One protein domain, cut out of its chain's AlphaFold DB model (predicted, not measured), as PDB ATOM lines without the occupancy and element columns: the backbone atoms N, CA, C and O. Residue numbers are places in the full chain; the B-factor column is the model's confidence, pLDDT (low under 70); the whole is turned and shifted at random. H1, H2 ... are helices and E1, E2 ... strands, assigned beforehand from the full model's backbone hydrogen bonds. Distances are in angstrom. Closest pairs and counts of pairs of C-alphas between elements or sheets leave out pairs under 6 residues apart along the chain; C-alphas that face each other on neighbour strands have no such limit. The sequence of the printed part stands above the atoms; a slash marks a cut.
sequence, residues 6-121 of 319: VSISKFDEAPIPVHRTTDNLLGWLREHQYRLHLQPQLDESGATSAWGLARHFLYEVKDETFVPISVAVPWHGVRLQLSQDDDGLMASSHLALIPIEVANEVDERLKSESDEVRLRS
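AT A GLANCE: This is residues 6 to 121 of the 319 residues of an uncharacterized protein of Planctomycetes bacterium (UniProt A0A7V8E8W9). A strongly twisted sheet of three strands, built round the long hairpin of E4 and E5, has the helix H2 packed on one face and the helix H1 near E5, while the short helix H3 lies past the end of H2, off the sheet. A small separate hairpin, E1 and E2, lies off to one side, and residues 76 to 87, in the loop between E4 and E5, stick out. The printed part has 116 residues, with three named helices and five named strands in the order H1 E1 E2 E3 E4 E5 H2 H3, and under half of the residues, 55, are in named elements. The larger sheet has the order E3, E4, E5, antiparallel, and the class is mixed, helices and strands. The whole is compact, with a radius of gyration of the C-alphas of 15.2 A and spans of 46 by 37 by 28 A.

HOW THE PARTS SIT: E3, residues 58 to 61, E4, residues 64 to 72, and E5, residues 91 to 99, form a meander, each strand the antiparallel neighbour of the one before. In the hairpin E3 and E4, N 59 and O 66 are 2.9 A apart; in the hairpin E4 and E5, N 69 and O 96 are 2.8 A apart, both within hydrogen-bond range. E5 bends by 70 degrees at residue 94. H2, residues 100 to 109, is on the sheet at a height of 9.0 A, over E5 and slantwise to it at 43 degrees on the local plane; the closest C-alphas of E4 and H2, Phe 66 and Ile 100, are 5.5 A apart. H1, residues 22 to 31, is on the opposite face at a height of 9.8 A. H1 and H2 only just touch, with 3 pairs of C-alphas within 8 A, closest at Thr 22 and Val 102, 6.0 A, about perpendicular at 74 degrees. H3, residues 116 to 119, is not on the sheet and only just touches H2, with 3 such pairs, closest at Arg 109 and Val 117, 6.2 A. E1, residues 39 to 42, and E2, residues 48 to 52, form an antiparallel hairpin, with N 41 and O 50 2.8 A apart, within hydrogen-bond range; E1 is apart from E4. In H1 and H2 every O i to N i+4 pair is within hydrogen-bond range; H3 is too short for one.

IN THESE COORDINATES: H1 begins at C-alpha 22, (99.413, 198.529, 187.439), and measures 14.2 A, as does H2. E1 measures 9.3 A, E2 10.7 A and E3 9.9 A. E4 runs 25.6 A from C-alpha 64, (108.936, 210.255, 181.238); E5 measures 21.4 A. H3, 4.9 A, ends at C-alpha 119, (96.592, 185.264, 185.362).

THE WHOLE: The C-alphas farthest apart, Asp 63 and Gln 84, are 46.3 A apart. The printed part has no cut, and the link from E4 to E5, 18 residues, is long. Mean pLDDT of the printed part is 73.9, with residues 6 to 14, 40 to 52, 54 to 57 and 74 to 93 under 70.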
ATOM      1  N   VAL A   6     112.718 205.743 170.432       49.81
ATOM      2  CA  VAL A   6     111.910 206.416 169.413       49.81
ATOM      3  C   VAL A   6     111.288 207.648 170.057       49.81
ATOM      4  O   VAL A   6     110.310 207.561 170.796       49.81
ATOM      5  N   SER A   7     111.856 208.821 169.775       48.38
ATOM      6  CA  SER A   7     111.231 210.090 170.151       48.38
ATOM      7  C   SER A   7     110.074 210.367 169.186       48.38
ATOM      8  O   SER A   7     110.295 210.680 168.016       48.38
ATOM      9  N   ILE A   8     108.832 210.193 169.648       51.44
ATOM     10  CA  ILE A   8     107.633 210.507 168.859       51.44
ATOM     11  C   ILE A   8     107.064 211.835 169.349       51.44
ATOM     12  O   ILE A   8     106.485 211.925 170.426       51.44
ATOM     13  N   SER A   9     107.195 212.879 168.530       43.00
ATOM     14  CA  SER A   9     106.722 214.226 168.862       43.00
ATOM     15  C   SER A   9     105.230 214.465 168.591       43.00
ATOM     16  O   SER A   9     104.726 215.523 168.962       43.00
ATOM     17  N   LYS A  10     104.508 213.532 167.945       44.22
ATOM     18  CA  LYS A  10     103.068 213.665 167.648       44.22
ATOM     19  C   LYS A  10     102.341 212.315 167.578       44.22
ATOM     20  O   LYS A  10     102.586 211.533 166.667       44.22
ATOM     21  N   PHE A  11     101.414 212.090 168.508       48.78
ATOM     22  CA  PHE A  11     100.364 211.067 168.427       48.78
ATOM     23  C   PHE A  11      99.115 211.708 167.804       48.78
ATOM     24  O   PHE A  11      98.288 212.241 168.535       48.78
ATOM     25  N   ASP A  12      99.007 211.726 166.474       43.75
ATOM     26  CA  ASP A  12      97.886 212.386 165.771       43.75
ATOM     27  C   ASP A  12      96.788 211.418 165.268       43.75
ATOM     28  O   ASP A  12      95.845 211.854 164.615       43.75
ATOM     29  N   GLU A  13      96.811 210.128 165.622       47.38
ATOM     30  CA  GLU A  13      95.744 209.180 165.249       47.38
ATOM     31  C   GLU A  13      95.389 208.263 166.426       47.38
ATOM     32  O   GLU A  13      96.156 207.368 166.753       47.38
ATOM     33  N   ALA A  14      94.232 208.526 167.054       53.00
ATOM     34  CA  ALA A  14      93.682 207.899 168.268       53.00
ATOM     35  C   ALA A  14      94.645 207.858 169.484       53.00
ATOM     36  O   ALA A  14      95.751 207.330 169.402       53.00
ATOM     37  N   PRO A  15      94.261 208.389 170.661       75.06
ATOM     38  CA  PRO A  15      95.164 208.391 171.809       75.06
ATOM     39  C   PRO A  15      95.471 206.946 172.222       75.06
ATOM     40  O   PRO A  15      94.578 206.234 172.681       75.06
ATOM     41  N   ILE A  16      96.730 206.516 172.060       78.81
ATOM     42  CA  ILE A  16      97.195 205.254 172.640       78.81
ATOM     43  C   ILE A  16      96.938 205.341 174.148       78.81
ATOM     44  O   ILE A  16      97.375 206.315 174.774       78.81
ATOM     45  N   PRO A  17      96.209 204.383 174.745       86.56
ATOM     46  CA  PRO A  17      95.880 204.453 176.156       86.56
ATOM     47  C   PRO A  17      97.161 204.390 176.995       86.56
ATOM     48  O   PRO A  17      98.051 203.573 176.745       86.56
ATOM     49  N   VAL A  18      97.256 205.286 177.980       88.94
ATOM     50  CA  VAL A  18      98.390 205.374 178.906       88.94
ATOM     51  C   VAL A  18      97.932 204.935 180.290       88.94
ATOM     52  O   VAL A  18      97.075 205.583 180.894       88.94
ATOM     53  N   HIS A  19      98.541 203.881 180.831       91.12
ATOM     54  CA  HIS A  19      98.234 203.387 182.173       91.12
ATOM     55  C   HIS A  19      99.407 203.667 183.110       91.12
ATOM     56  O   HIS A  19     100.454 203.035 183.033       91.12
ATOM     57  N   ARG A  20      99.227 204.650 183.999       91.31
ATOM     58  CA  ARG A  20     100.275 205.133 184.919       91.31
ATOM     59  C   ARG A  20     100.474 204.275 186.169       91.31
ATOM     60  O   ARG A  20     101.389 204.541 186.936       91.31
ATOM     61  N   THR A  21      99.619 203.282 186.385       94.06
ATOM     62  CA  THR A  21      99.701 202.340 187.506       94.06
ATOM     63  C   THR A  21      99.306 200.950 187.028       94.06
ATOM     64  O   THR A  21      98.534 200.813 186.070       94.06
ATOM     65  N   THR A  22      99.785 199.920 187.725       91.94
ATOM     66  CA  THR A  22      99.413 198.529 187.439       91.94
ATOM     67  C   THR A  22      97.919 198.287 187.655       91.94
ATOM     68  O   THR A  22      97.288 197.616 186.845       91.94
ATOM     69  N   ASP A  23      97.298 198.924 188.651       94.00
ATOM     70  CA  ASP A  23      95.848 198.826 188.874       94.00
ATOM     71  C   ASP A  23      95.024 199.424 187.726       94.00
ATOM     72  O   ASP A  23      94.014 198.844 187.322       94.00
ATOM     73  N   ASN A  24      95.464 200.552 187.154       92.75
ATOM     74  CA  ASN A  24      94.798 201.154 185.997       92.75
ATOM     75  C   ASN A  24      94.919 200.258 184.762       92.75
ATOM     76  O   ASN A  24      93.973 200.160 183.980       92.75
ATOM     77  N   LEU A  25      96.074 199.608 184.589       91.31
ATOM     78  CA  LEU A  25      96.285 198.627 183.531       91.31
ATOM     79  C   LEU A  25      95.359 197.417 183.723       91.31
ATOM     80  O   LEU A  25      94.616 197.065 182.812       91.31
ATOM     81  N   LEU A  26      95.338 196.817 184.916       90.31
ATOM     82  CA  LEU A  26      94.486 195.665 185.236       90.31
ATOM     83  C   LEU A  26      92.993 195.990 185.104       90.31
ATOM     84  O   LEU A  26      92.225 195.170 184.600       90.31
ATOM     85  N   GLY A  27      92.574 197.188 185.519       90.62
ATOM     86  CA  GLY A  27      91.211 197.684 185.332       90.62
ATOM     87  C   GLY A  27      90.814 197.750 183.859       90.62
ATOM     88  O   GLY A  27      89.765 197.228 183.487       90.62
ATOM     89  N   TRP A  28      91.685 198.308 183.017       90.56
ATOM     90  CA  TRP A  28      91.461 198.386 181.574       90.56
ATOM     91  C   TRP A  28      91.415 197.007 180.907       90.56
ATOM     92  O   TRP A  28      90.499 196.736 180.128       90.56
ATOM     93  N   LEU A  29      92.344 196.110 181.266       88.31
ATOM     94  CA  LEU A  29      92.348 194.727 180.783       88.31
ATOM     95  C   LEU A  29      91.053 193.994 181.161       88.31
ATOM     96  O   LEU A  29      90.495 193.286 180.329       88.31
ATOM     97  N   ARG A  30      90.543 194.188 182.389       87.75
ATOM     98  CA  ARG A  30      89.249 193.637 182.835       87.75
ATOM     99  C   ARG A  30      88.087 194.148 182.003       87.75
ATOM    100  O   ARG A  30      87.312 193.347 181.490       87.75
ATOM    101  N   GLU A  31      87.973 195.469 181.889       87.88
ATOM    102  CA  GLU A  31      86.866 196.134 181.198       87.88
ATOM    103  C   GLU A  31      86.727 195.652 179.750       87.88
ATOM    104  O   GLU A  31      85.617 195.420 179.278       87.88
ATOM    105  N   HIS A  32      87.856 195.428 179.078       85.38
ATOM    106  CA  HIS A  32      87.890 195.043 177.670       85.38
ATOM    107  C   HIS A  32      88.128 193.540 177.448       85.38
ATOM    108  O   HIS A  32      88.230 193.091 176.307       85.38
ATOM    109  N   GLN A  33      88.227 192.758 178.528       83.62
ATOM    110  CA  GLN A  33      88.582 191.334 178.513       83.62
ATOM    111  C   GLN A  33      89.908 191.029 177.787       83.62
ATOM    112  O   GLN A  33      90.085 189.954 177.216       83.62
ATOM    113  N   TYR A  34      90.848 191.970 177.798       86.44
ATOM    114  CA  TYR A  34      92.149 191.836 177.148       86.44
ATOM    115  C   TYR A  34      93.124 191.001 177.976       86.44
ATOM    116  O   TYR A  34      93.003 190.883 179.198       86.44
ATOM    117  N   ARG A  35      94.137 190.459 177.297       84.50
ATOM    118  CA  ARG A  35      95.269 189.766 177.916       84.50
ATOM    119  C   ARG A  35      96.587 190.435 177.577       84.50
ATOM    120  O   ARG A  35      96.778 190.883 176.451       84.50
ATOM    121  N   LEU A  36      97.522 190.434 178.520       85.38
ATOM    122  CA  LEU A  36      98.897 190.852 178.252       85.38
ATOM    123  C   LEU A  36      99.554 189.856 177.299       85.38
ATOM    124  O   LEU A  36      99.662 188.671 177.618       85.38
ATOM    125  N   HIS A  37      99.987 190.343 176.138       84.31
ATOM    126  CA  HIS A  37     100.757 189.541 175.205       84.31
ATOM    127  C   HIS A  37     102.236 189.598 175.598       84.31
ATOM    128  O   HIS A  37     102.846 190.669 175.585       84.31
ATOM    129  N   LEU A  38     102.794 188.451 175.980       79.19
ATOM    130  CA  LEU A  38     104.197 188.330 176.374       79.19
ATOM    131  C   LEU A  38     105.039 187.895 175.178       79.19
ATOM    132  O   LEU A  38     104.566 187.171 174.305       79.19
ATOM    133  N   GLN A  39     106.298 188.321 175.150       71.75
ATOM    134  CA  GLN A  39     107.262 187.869 174.151       71.75
ATOM    135  C   GLN A  39     108.436 187.167 174.835       71.75
ATOM    136  O   GLN A  39     108.747 187.482 175.992       71.75
ATOM    137  N   PRO A  40     109.092 186.212 174.150       69.00
ATOM    138  CA  PRO A  40     110.274 185.581 174.698       69.00
ATOM    139  C   PRO A  40     111.360 186.646 174.859       69.00
ATOM    140  O   PRO A  40     111.703 187.350 173.907       69.00
ATOM    141  N   GLN A  41     111.906 186.767 176.063       68.62
ATOM    142  CA  GLN A  41     113.109 187.545 176.301       68.62
ATOM    143  C   GLN A  41     114.315 186.676 175.957       68.62
ATOM    144  O   GLN A  41     114.482 185.571 176.477       68.62
ATOM    145  N   LEU A  42     115.144 187.185 175.049       63.91
ATOM    146  CA  LEU A  42     116.417 186.570 174.709       63.91
ATOM    147  C   LEU A  42     117.491 187.107 175.660       63.91
ATOM    148  O   LEU A  42     117.594 188.323 175.856       63.91
ATOM    149  N   ASP A  43     118.286 186.216 176.245       65.81
ATOM    150  CA  ASP A  43     119.491 186.595 176.978       65.81
ATOM    151  C   ASP A  43     120.606 187.098 176.044       65.81
ATOM    152  O   ASP A  43     120.458 187.195 174.823       65.81
ATOM    153  N   GLU A  44     121.755 187.439 176.634       65.31
ATOM    154  CA  GLU A  44     122.936 187.907 175.902       65.31
ATOM    155  C   GLU A  44     123.495 186.869 174.916       65.31
ATOM    156  O   GLU A  44     124.183 187.244 173.966       65.31
ATOM    157  N   SER A  45     123.176 185.584 175.101       68.12
ATOM    158  CA  SER A  45     123.555 184.502 174.189       68.12
ATOM    159  C   SER A  45     122.562 184.305 173.039       68.12
ATOM    160  O   SER A  45     122.825 183.526 172.121       68.12
ATOM    161  N   GLY A  46     121.435 185.025 173.055       59.41
ATOM    162  CA  GLY A  46     120.342 184.848 172.105       59.41
ATOM    163  C   GLY A  46     119.456 183.639 172.416       59.41
ATOM    164  O   GLY A  46     118.628 183.277 171.582       59.41
ATOM    165  N   ALA A  47     119.616 183.016 173.585       49.75
ATOM    166  CA  ALA A  47     118.740 181.958 174.063       49.75
ATOM    167  C   ALA A  47     117.542 182.565 174.799       49.75
ATOM    168  O   ALA A  47     117.660 183.580 175.485       49.75
ATOM    169  N   THR A  48     116.370 181.948 174.667       57.03
ATOM    170  CA  THR A  48     115.193 182.355 175.436       57.03
ATOM    171  C   THR A  48     115.441 182.074 176.913       57.03
ATOM    172  O   THR A  48     115.568 180.915 177.303       57.03
ATOM    173  N   SER A  49     115.508 183.121 177.729       49.72
ATOM    174  CA  SER A  49     115.838 183.017 179.155       49.72
ATOM    175  C   SER A  49     114.637 183.218 180.068       49.72
ATOM    176  O   SER A  49     114.612 182.686 181.175       49.72
ATOM    177  N   ALA A  50     113.627 183.956 179.605       62.03
ATOM    178  CA  ALA A  50     112.377 184.192 180.314       62.03
ATOM    179  C   ALA A  50     111.300 184.688 179.342       62.03
ATOM    180  O   ALA A  50     111.585 185.024 178.194       62.03
ATOM    181  N   TRP A  51     110.059 184.777 179.812       61.97
ATOM    182  CA  TRP A  51     109.002 185.527 179.136       61.97
ATOM    183  C   TRP A  51     108.697 186.774 179.951       61.97
ATOM    184  O   TRP A  51     108.630 186.719 181.177       61.97
ATOM    185  N   GLY A  52     108.509 187.897 179.270       69.69
ATOM    186  CA  GLY A  52     108.208 189.168 179.915       69.69
ATOM    187  C   GLY A  52     107.602 190.148 178.929       69.69
ATOM    188  O   GLY A  52     107.288 189.797 177.784       69.69
ATOM    189  N   LEU A  53     107.441 191.394 179.362       71.94
ATOM    190  CA  LEU A  53     107.039 192.453 178.450       71.94
ATOM    191  C   LEU A  53     108.107 192.652 177.367       71.94
ATOM    192  O   LEU A  53     109.314 192.684 177.632       71.94
ATOM    193  N   ALA A  54     107.649 192.808 176.128       65.75
ATOM    194  CA  ALA A  54     108.505 193.159 175.010       65.75
ATOM    195  C   ALA A  54     109.009 194.600 175.170       65.75
ATOM    196  O   ALA A  54     108.236 195.547 175.071       65.75
ATOM    197  N   ARG A  55     110.315 194.785 175.382       67.62
ATOM    198  CA  ARG A  55     110.940 196.116 175.539       67.62
ATOM    199  C   ARG A  55     111.705 196.556 174.289       67.62
ATOM    200  O   ARG A  55     112.762 197.175 174.385       67.62
ATOM    201  N   HIS A  56     111.213 196.192 173.106       60.06
ATOM    202  CA  HIS A  56     111.925 196.467 171.854       60.06
ATOM    203  C   HIS A  56     112.027 197.962 171.528       60.06
ATOM    204  O   HIS A  56     112.958 198.355 170.830       60.06
ATOM    205  N   PHE A  57     111.124 198.784 172.071       66.88
ATOM    206  CA  PHE A  57     111.089 200.229 171.857       66.88
ATOM    207  C   PHE A  57     110.803 200.961 173.169       66.88
ATOM    208  O   PHE A  57     110.009 200.489 173.981       66.88
ATOM    209  N   LEU A  58     111.432 202.121 173.355       76.56
ATOM    210  CA  LEU A  58     111.132 203.065 174.432       76.56
ATOM    211  C   LEU A  58     110.632 204.379 173.832       76.56
ATOM    212  O   LEU A  58     111.187 204.853 172.834       76.56
ATOM    213  N   TYR A  59     109.611 204.964 174.456       76.81
ATOM    214  CA  TYR A  59     109.041 206.256 174.081       76.81
ATOM    215  C   TYR A  59     109.296 207.284 175.174       76.81
ATOM    216  O   TYR A  59     108.904 207.072 176.315       76.81
ATOM    217  N   GLU A  60     109.896 208.417 174.827       78.06
ATOM    218  CA  GLU A  60     110.057 209.542 175.752       78.06
ATOM    219  C   GLU A  60     108.966 210.586 175.513       78.06
ATOM    220  O   GLU A  60     108.821 211.111 174.405       78.06
ATOM    221  N   VAL A  61     108.195 210.908 176.554       77.31
ATOM    222  CA  VAL A  61     107.156 211.943 176.516       77.31
ATOM    223  C   VAL A  61     107.303 212.827 177.749       77.31
ATOM    224  O   VAL A  61     106.992 212.396 178.853       77.31
ATOM    225  N   LYS A  62     107.729 214.084 177.556       76.38
ATOM    226  CA  LYS A  62     107.868 215.090 178.632       76.38
ATOM    227  C   LYS A  62     108.674 214.571 179.839       76.38
ATOM    228  O   LYS A  62     108.178 214.596 180.959       76.38
ATOM    229  N   ASP A  63     109.887 214.088 179.578       80.69
ATOM    230  CA  ASP A  63     110.835 213.558 180.576       80.69
ATOM    231  C   ASP A  63     110.426 212.233 181.252       80.69
ATOM    232  O   ASP A  63     111.122 211.750 182.141       80.69
ATOM    233  N   GLU A  64     109.337 211.598 180.809       83.75
ATOM    234  CA  GLU A  64     108.936 210.255 181.238       83.75
ATOM    235  C   GLU A  64     109.212 209.225 180.132       83.75
ATOM    236  O   GLU A  64     108.976 209.487 178.949       83.75
ATOM    237  N   THR A  65     109.688 208.036 180.518       86.38
ATOM    238  CA  THR A  65     109.928 206.912 179.598       86.38
ATOM    239  C   THR A  65     108.786 205.904 179.673       86.38
ATOM    240  O   THR A  65     108.451 205.404 180.747       86.38
ATOM    241  N   PHE A  66     108.229 205.558 178.517       86.75
ATOM    242  CA  PHE A  66     107.141 204.604 178.358       86.75
ATOM    243  C   PHE A  66     107.581 203.381 177.559       86.75
ATOM    244  O   PHE A  66     108.357 203.473 176.605       86.75
ATOM    245  N   VAL A  67     107.013 202.237 177.926       86.00
ATOM    246  CA  VAL A  67     107.147 200.958 177.233       86.00
ATOM    247  C   VAL A  67     105.826 200.659 176.519       86.00
ATOM    248  O   VAL A  67     104.770 200.719 177.161       86.00
ATOM    249  N   PRO A  68     105.841 200.341 175.211       85.81
ATOM    250  CA  PRO A  68     104.671 199.798 174.546       85.81
ATOM    251  C   PRO A  68     104.418 198.374 175.019       85.81
ATOM    252  O   PRO A  68     105.313 197.531 175.007       85.81
ATOM    253  N   ILE A  69     103.174 198.084 175.360       85.06
ATOM    254  CA  ILE A  69     102.716 196.724 175.611       85.06
ATOM    255  C   ILE A  69     101.716 196.326 174.535       85.06
ATOM    256  O   ILE A  69     100.866 197.119 174.127       85.06
ATOM    257  N   SER A  70     101.846 195.090 174.063       83.94
ATOM    258  CA  SER A  70     100.867 194.473 173.172       83.94
ATOM    259  C   SER A  70      99.822 193.747 174.009       83.94
ATOM    260  O   SER A  70     100.161 193.116 175.015       83.94
ATOM    261  N   VAL A  71      98.561 193.797 173.584       82.38
ATOM    262  CA  VAL A  71      97.497 193.001 174.205       82.38
ATOM    263  C   VAL A  71      96.842 192.054 173.207       82.38
ATOM    264  O   VAL A  71      96.565 192.396 172.055       82.38
ATOM    265  N   ALA A  72      96.587 190.830 173.655       80.44
ATOM    266  CA  ALA A  72      95.755 189.875 172.943       80.44
ATOM    267  C   ALA A  72      94.286 190.148 173.284       80.44
ATOM    268  O   ALA A  72      93.945 190.409 174.441       80.44
ATOM    269  N   VAL A  73      93.415 190.097 172.276       71.25
ATOM    270  CA  VAL A  73      91.974 190.318 172.457       71.25
ATOM    271  C   VAL A  73      91.209 189.019 172.262       71.25
ATOM    272  O   VAL A  73      91.567 188.230 171.386       71.25
ATOM    273  N   PRO A  74      90.122 188.797 173.017       62.28
ATOM    274  CA  PRO A  74      89.179 187.746 172.687       62.28
ATOM    275  C   PRO A  74      88.615 188.019 171.293       62.28
ATOM    276  O   PRO A  74      88.269 189.153 170.951       62.28
ATOM    277  N   TRP A  75      88.537 186.996 170.454       64.38
ATOM    278  CA  TRP A  75      88.045 187.158 169.092       64.38
ATOM    279  C   TRP A  75      86.512 187.258 169.064       64.38
ATOM    280  O   TRP A  75      85.820 186.368 169.549       64.38
ATOM    281  N   HIS A  76      85.970 188.327 168.465       52.22
ATOM    282  CA  HIS A  76      84.530 188.641 168.472       52.22
ATOM    283  C   HIS A  76      83.777 188.328 167.153       52.22
ATOM    284  O   HIS A  76      82.713 188.890 166.904       52.22
ATOM    285  N   GLY A  77      84.264 187.400 166.315       45.00
ATOM    286  CA  GLY A  77      83.408 186.749 165.304       45.00
ATOM    287  C   GLY A  77      83.581 187.155 163.834       45.00
ATOM    288  O   GLY A  77      82.636 187.601 163.188       45.00
ATOM    289  N   VAL A  78      84.731 186.839 163.238       40.16
ATOM    290  CA  VAL A  78      84.828 186.634 161.776       40.16
ATOM    291  C   VAL A  78      85.201 185.170 161.548       40.16
ATOM    292  O   VAL A  78      85.941 184.608 162.332       40.16
ATOM    293  N   ARG A  79      84.675 184.486 160.528       43.09
ATOM    294  CA  ARG A  79      85.116 183.116 160.203       43.09
ATOM    295  C   ARG A  79      86.533 183.163 159.619       43.09
ATOM    296  O   ARG A  79      86.672 183.413 158.427       43.09
ATOM    297  N   LEU A  80      87.560 182.881 160.415       45.78
ATOM    298  CA  LEU A  80      88.833 182.374 159.890       45.78
ATOM    299  C   LEU A  80      88.880 180.865 160.129       45.78
ATOM    300  O   LEU A  80      88.488 180.378 161.189       45.78
ATOM    301  N   GLN A  81      89.321 180.116 159.118       44.88
ATOM    302  CA  GLN A  81      89.796 178.755 159.333       44.88
ATOM    303  C   GLN A  81      91.039 178.871 160.214       44.88
ATOM    304  O   GLN A  81      92.098 179.249 159.718       44.88
ATOM    305  N   LEU A  82      90.898 178.610 161.515       46.03
ATOM    306  CA  LEU A  82      92.052 178.415 162.386       46.03
ATOM    307  C   LEU A  82      92.895 177.290 161.779       46.03
ATOM    308  O   LEU A  82      92.367 176.218 161.451       46.03
ATOM    309  N   SER A  83      94.183 177.551 161.572       47.03
ATOM    310  CA  SER A  83      95.120 176.473 161.267       47.03
ATOM    311  C   SER A  83      95.201 175.546 162.486       47.03
ATOM    312  O   SER A  83      94.965 175.988 163.608       47.03
ATOM    313  N   GLN A  84      95.501 174.261 162.290       48.09
ATOM    314  CA  GLN A  84      95.590 173.304 163.406       48.09
ATOM    315  C   GLN A  84      96.702 173.636 164.418       48.09
ATOM    316  O   GLN A  84      96.687 173.075 165.509       48.09
ATOM    317  N   ASP A  85      97.606 174.553 164.067       44.53
ATOM    318  CA  ASP A  85      98.764 174.962 164.866       44.53
ATOM    319  C   ASP A  85      98.565 176.319 165.573       44.53
ATOM    320  O   ASP A  85      99.486 176.823 166.209       44.53
ATOM    321  N   ASP A  86      97.383 176.932 165.446       53.94
ATOM    322  CA  ASP A  86      97.047 178.194 166.106       53.94
ATOM    323  C   ASP A  86      96.438 177.896 167.486       53.94
ATOM    324  O   ASP A  86      95.448 177.163 167.586       53.94
ATOM    325  N   ASP A  87      97.012 178.450 168.555       56.03
ATOM    326  CA  ASP A  87      96.474 178.317 169.919       56.03
ATOM    327  C   ASP A  87      95.163 179.109 170.110       56.03
ATOM    328  O   ASP A  87      94.511 179.023 171.156       56.03
ATOM    329  N   GLY A  88      94.739 179.844 169.074       58.88
ATOM    330  CA  GLY A  88      93.512 180.626 169.046       58.88
ATOM    331  C   GLY A  88      93.634 181.959 169.784       58.88
ATOM    332  O   GLY A  88      92.639 182.683 169.881       58.88
ATOM    333  N   LEU A  89      94.825 182.303 170.287       61.34
ATOM    334  CA  LEU A  89      95.141 183.586 170.902       61.34
ATOM    335  C   LEU A  89      95.914 184.450 169.904       61.34
ATOM    336  O   LEU A  89      97.134 184.570 169.944       61.34
ATOM    337  N   MET A  90      95.192 185.140 169.022       58.88
ATOM    338  CA  MET A  90      95.842 186.119 168.156       58.88
ATOM    339  C   MET A  90      96.209 187.373 168.954       58.88
ATOM    340  O   MET A  90      95.346 188.051 169.526       58.88
ATOM    341  N   ALA A  91      97.498 187.720 168.950       55.25
ATOM    342  CA  ALA A  91      97.931 189.058 169.321       55.25
ATOM    343  C   ALA A  91      97.192 190.057 168.425       55.25
ATOM    344  O   ALA A  91      97.330 190.048 167.201       55.25
ATOM    345  N   SER A  92      96.366 190.904 169.029       57.72
ATOM    346  CA  SER A  92      95.803 192.026 168.295       57.72
ATOM    347  C   SER A  92      96.848 193.127 168.169       57.72
ATOM    348  O   SER A  92      97.756 193.243 168.990       57.72
ATOM    349  N   SER A  93      96.664 194.005 167.192       58.25
ATOM    350  CA  SER A  93      97.434 195.238 167.034       58.25
ATOM    351  C   SER A  93      97.128 196.313 168.093       58.25
ATOM    352  O   SER A  93      97.479 197.474 167.886       58.25
ATOM    353  N   HIS A  94      96.443 195.991 169.197       72.06
ATOM    354  CA  HIS A  94      96.178 196.966 170.251       72.06
ATOM    355  C   HIS A  94      97.434 197.177 171.101       72.06
ATOM    356  O   HIS A  94      97.954 196.260 171.741       72.06
ATOM    357  N   LEU A  95      97.912 198.419 171.076       81.75
ATOM    358  CA  LEU A  95      99.042 198.899 171.858       81.75
ATOM    359  C   LEU A  95      98.525 199.742 173.023       81.75
ATOM    360  O   LEU A  95      97.583 200.517 172.862       81.75
ATOM    361  N   ALA A  96      99.178 199.622 174.171       85.81
ATOM    362  CA  ALA A  96      99.060 200.566 175.275       85.81
ATOM    363  C   ALA A  96     100.455 201.023 175.707       85.81
ATOM    364  O   ALA A  96     101.447 200.342 175.441       85.81
ATOM    365  N   LEU A  97     100.541 202.176 176.363       88.56
ATOM    366  CA  LEU A  97     101.784 202.692 176.928       88.56
ATOM    367  C   LEU A  97     101.727 202.623 178.449       88.56
ATOM    368  O   LEU A  97     100.750 203.049 179.070       88.56
ATOM    369  N   ILE A  98     102.807 202.143 179.053       89.62
ATOM    370  CA  ILE A  98     102.983 202.151 180.507       89.62
ATOM    371  C   ILE A  98     104.336 202.772 180.864       89.62
ATOM    372  O   ILE A  98     105.289 202.582 180.108       89.62
ATOM    373  N   PRO A  99     104.453 203.527 181.971       92.00
ATOM    374  CA  PRO A  99     105.747 203.992 182.464       92.00
ATOM    375  C   PRO A  99     106.715 202.830 182.703       92.00
ATOM    376  O   PRO A  99     106.286 201.719 183.032       92.00
ATOM    377  N   ILE A 100     108.019 203.077 182.576       89.19
ATOM    378  CA  ILE A 100     109.050 202.051 182.792       89.19
ATOM    379  C   ILE A 100     108.979 201.441 184.203       89.19
ATOM    380  O   ILE A 100     109.238 200.252 184.374       89.19
ATOM    381  N   GLU A 101     108.560 202.215 185.203       91.38
ATOM    382  CA  GLU A 101     108.356 201.752 186.577       91.38
ATOM    383  C   GLU A 101     107.217 200.731 186.658       91.38
ATOM    384  O   GLU A 101     107.372 199.685 187.286       91.38
ATOM    385  N   VAL A 102     106.106 200.994 185.962       92.31
ATOM    386  CA  VAL A 102     104.964 200.071 185.861       92.31
ATOM    387  C   VAL A 102     105.363 198.820 185.081       92.31
ATOM    388  O   VAL A 102     104.999 197.717 185.470       92.31
ATOM    389  N   ALA A 103     106.156 198.958 184.016       88.62
ATOM    390  CA  ALA A 103     106.669 197.809 183.270       88.62
ATOM    391  C   ALA A 103     107.558 196.902 184.138       88.62
ATOM    392  O   ALA A 103     107.444 195.682 184.067       88.62
ATOM    393  N   ASN A 104     108.416 197.487 184.981       89.56
ATOM    394  CA  ASN A 104     109.228 196.732 185.934       89.56
ATOM    395  C   ASN A 104     108.359 196.033 186.992       89.56
ATOM    396  O   ASN A 104     108.599 194.868 187.285       89.56
ATOM    397  N   GLU A 105     107.338 196.709 187.531       93.12
ATOM    398  CA  GLU A 105     106.390 196.088 188.467       93.12
ATOM    399  C   GLU A 105     105.662 194.903 187.815       93.12
ATOM    400  O   GLU A 105     105.579 193.828 188.406       93.12
ATOM    401  N   VAL A 106     105.177 195.073 186.582       90.25
ATOM    402  CA  VAL A 106     104.518 194.012 185.810       90.25
ATOM    403  C   VAL A 106     105.455 192.821 185.604       90.25
ATOM    404  O   VAL A 106     105.043 191.697 185.873       90.25
ATOM    405  N   ASP A 107     106.706 193.041 185.191       88.56
ATOM    406  CA  ASP A 107     107.676 191.956 184.993       88.56
ATOM    407  C   ASP A 107     108.000 191.206 186.297       88.56
ATOM    408  O   ASP A 107     108.140 189.983 186.280       88.56
ATOM    409  N   GLU A 108     108.068 191.892 187.442       90.00
ATOM    410  CA  GLU A 108     108.219 191.222 188.739       90.00
ATOM    411  C   GLU A 108     106.981 190.394 189.101       90.00
ATOM    412  O   GLU A 108     107.099 189.237 189.508       90.00
ATOM    413  N   ARG A 109     105.783 190.947 188.896       92.69
ATOM    414  CA  ARG A 109     104.513 190.266 189.188       92.69
ATOM    415  C   ARG A 109     104.254 189.072 188.266       92.69
ATOM    416  O   ARG A 109     103.673 188.086 188.706       92.69
ATOM    417  N   LEU A 110     104.750 189.101 187.027       89.06
ATOM    418  CA  LEU A 110     104.693 187.974 186.088       89.06
ATOM    419  C   LEU A 110     105.443 186.725 186.580       89.06
ATOM    420  O   LEU A 110     105.138 185.626 186.120       89.06
ATOM    421  N   LYS A 111     106.392 186.861 187.515       87.50
ATOM    422  CA  LYS A 111     107.138 185.721 188.077       87.50
ATOM    423  C   LYS A 111     106.295 184.859 189.015       87.50
ATOM    424  O   LYS A 111     106.650 183.709 189.254       87.50
ATOM    425  N   SER A 112     105.206 185.401 189.560       89.69
ATOM    426  CA  SER A 112     104.313 184.674 190.461       89.69
ATOM    427  C   SER A 112     103.102 184.144 189.702       89.69
ATOM    428  O   SER A 112     102.293 184.913 189.186       89.69
ATOM    429  N   GLU A 113     102.929 182.822 189.670       88.38
ATOM    430  CA  GLU A 113     101.805 182.177 188.978       88.38
ATOM    431  C   GLU A 113     100.426 182.487 189.571       88.38
ATOM    432  O   GLU A 113      99.418 182.318 188.886       88.38
ATOM    433  N   SER A 114     100.375 182.939 190.824       87.00
ATOM    434  CA  SER A 114      99.141 183.328 191.510       87.00
ATOM    435  C   SER A 114      98.817 184.819 191.384       87.00
ATOM    436  O   SER A 114      97.745 185.245 191.814       87.00
ATOM    437  N   ASP A 115      99.713 185.629 190.806       92.12
ATOM    438  CA  ASP A 115      99.473 187.063 190.648       92.12
ATOM    439  C   ASP A 115      98.459 187.339 189.529       92.12
ATOM    440  O   ASP A 115      98.493 186.739 188.453       92.12
ATOM    441  N   GLU A 116      97.567 188.304 189.757       91.56
ATOM    442  CA  GLU A 116      96.561 188.726 188.781       91.56
ATOM    443  C   GLU A 116      97.165 189.124 187.423       91.56
ATOM    444  O   GLU A 116      96.589 188.815 186.380       91.56
ATOM    445  N   VAL A 117      98.337 189.769 187.408       91.75
ATOM    446  CA  VAL A 117      99.048 190.126 186.171       91.75
ATOM    447  C   VAL A 117      99.382 188.868 185.369       91.75
ATOM    448  O   VAL A 117      99.142 188.811 184.159       91.75
ATOM    449  N   ARG A 118      99.881 187.829 186.045       90.38
ATOM    450  CA  ARG A 118     100.224 186.549 185.425       90.38
ATOM    451  C   ARG A 118      98.983 185.802 184.946       90.38
ATOM    452  O   ARG A 118      98.994 185.287 183.823       90.38
ATOM    453  N   LEU A 119      97.900 185.827 185.725       90.75
ATOM    454  CA  LEU A 119      96.592 185.264 185.362       90.75
ATOM    455  C   LEU A 119      95.923 186.001 184.184       90.75
ATOM    456  O   LEU A 119      95.115 185.424 183.462       90.75
ATOM    457  N   ARG A 120      96.279 187.264 183.924       89.50
ATOM    458  CA  ARG A 120      95.798 188.036 182.761       89.50
ATOM    459  C   ARG A 120      96.732 188.013 181.559       89.50
ATOM    460  O   ARG A 120      96.480 188.716 180.584       89.50
ATOM    461  N   SER A 121      97.792 187.221 181.587       88.38
ATOM    462  CA  SER A 121      98.666 187.066 180.425       88.38
ATOM    463  C   SER A 121      98.124 186.040 179.417       88.38
ATOM    464  O   SER A 121      97.185 185.284 179.691       88.38
TER     465      SER A 121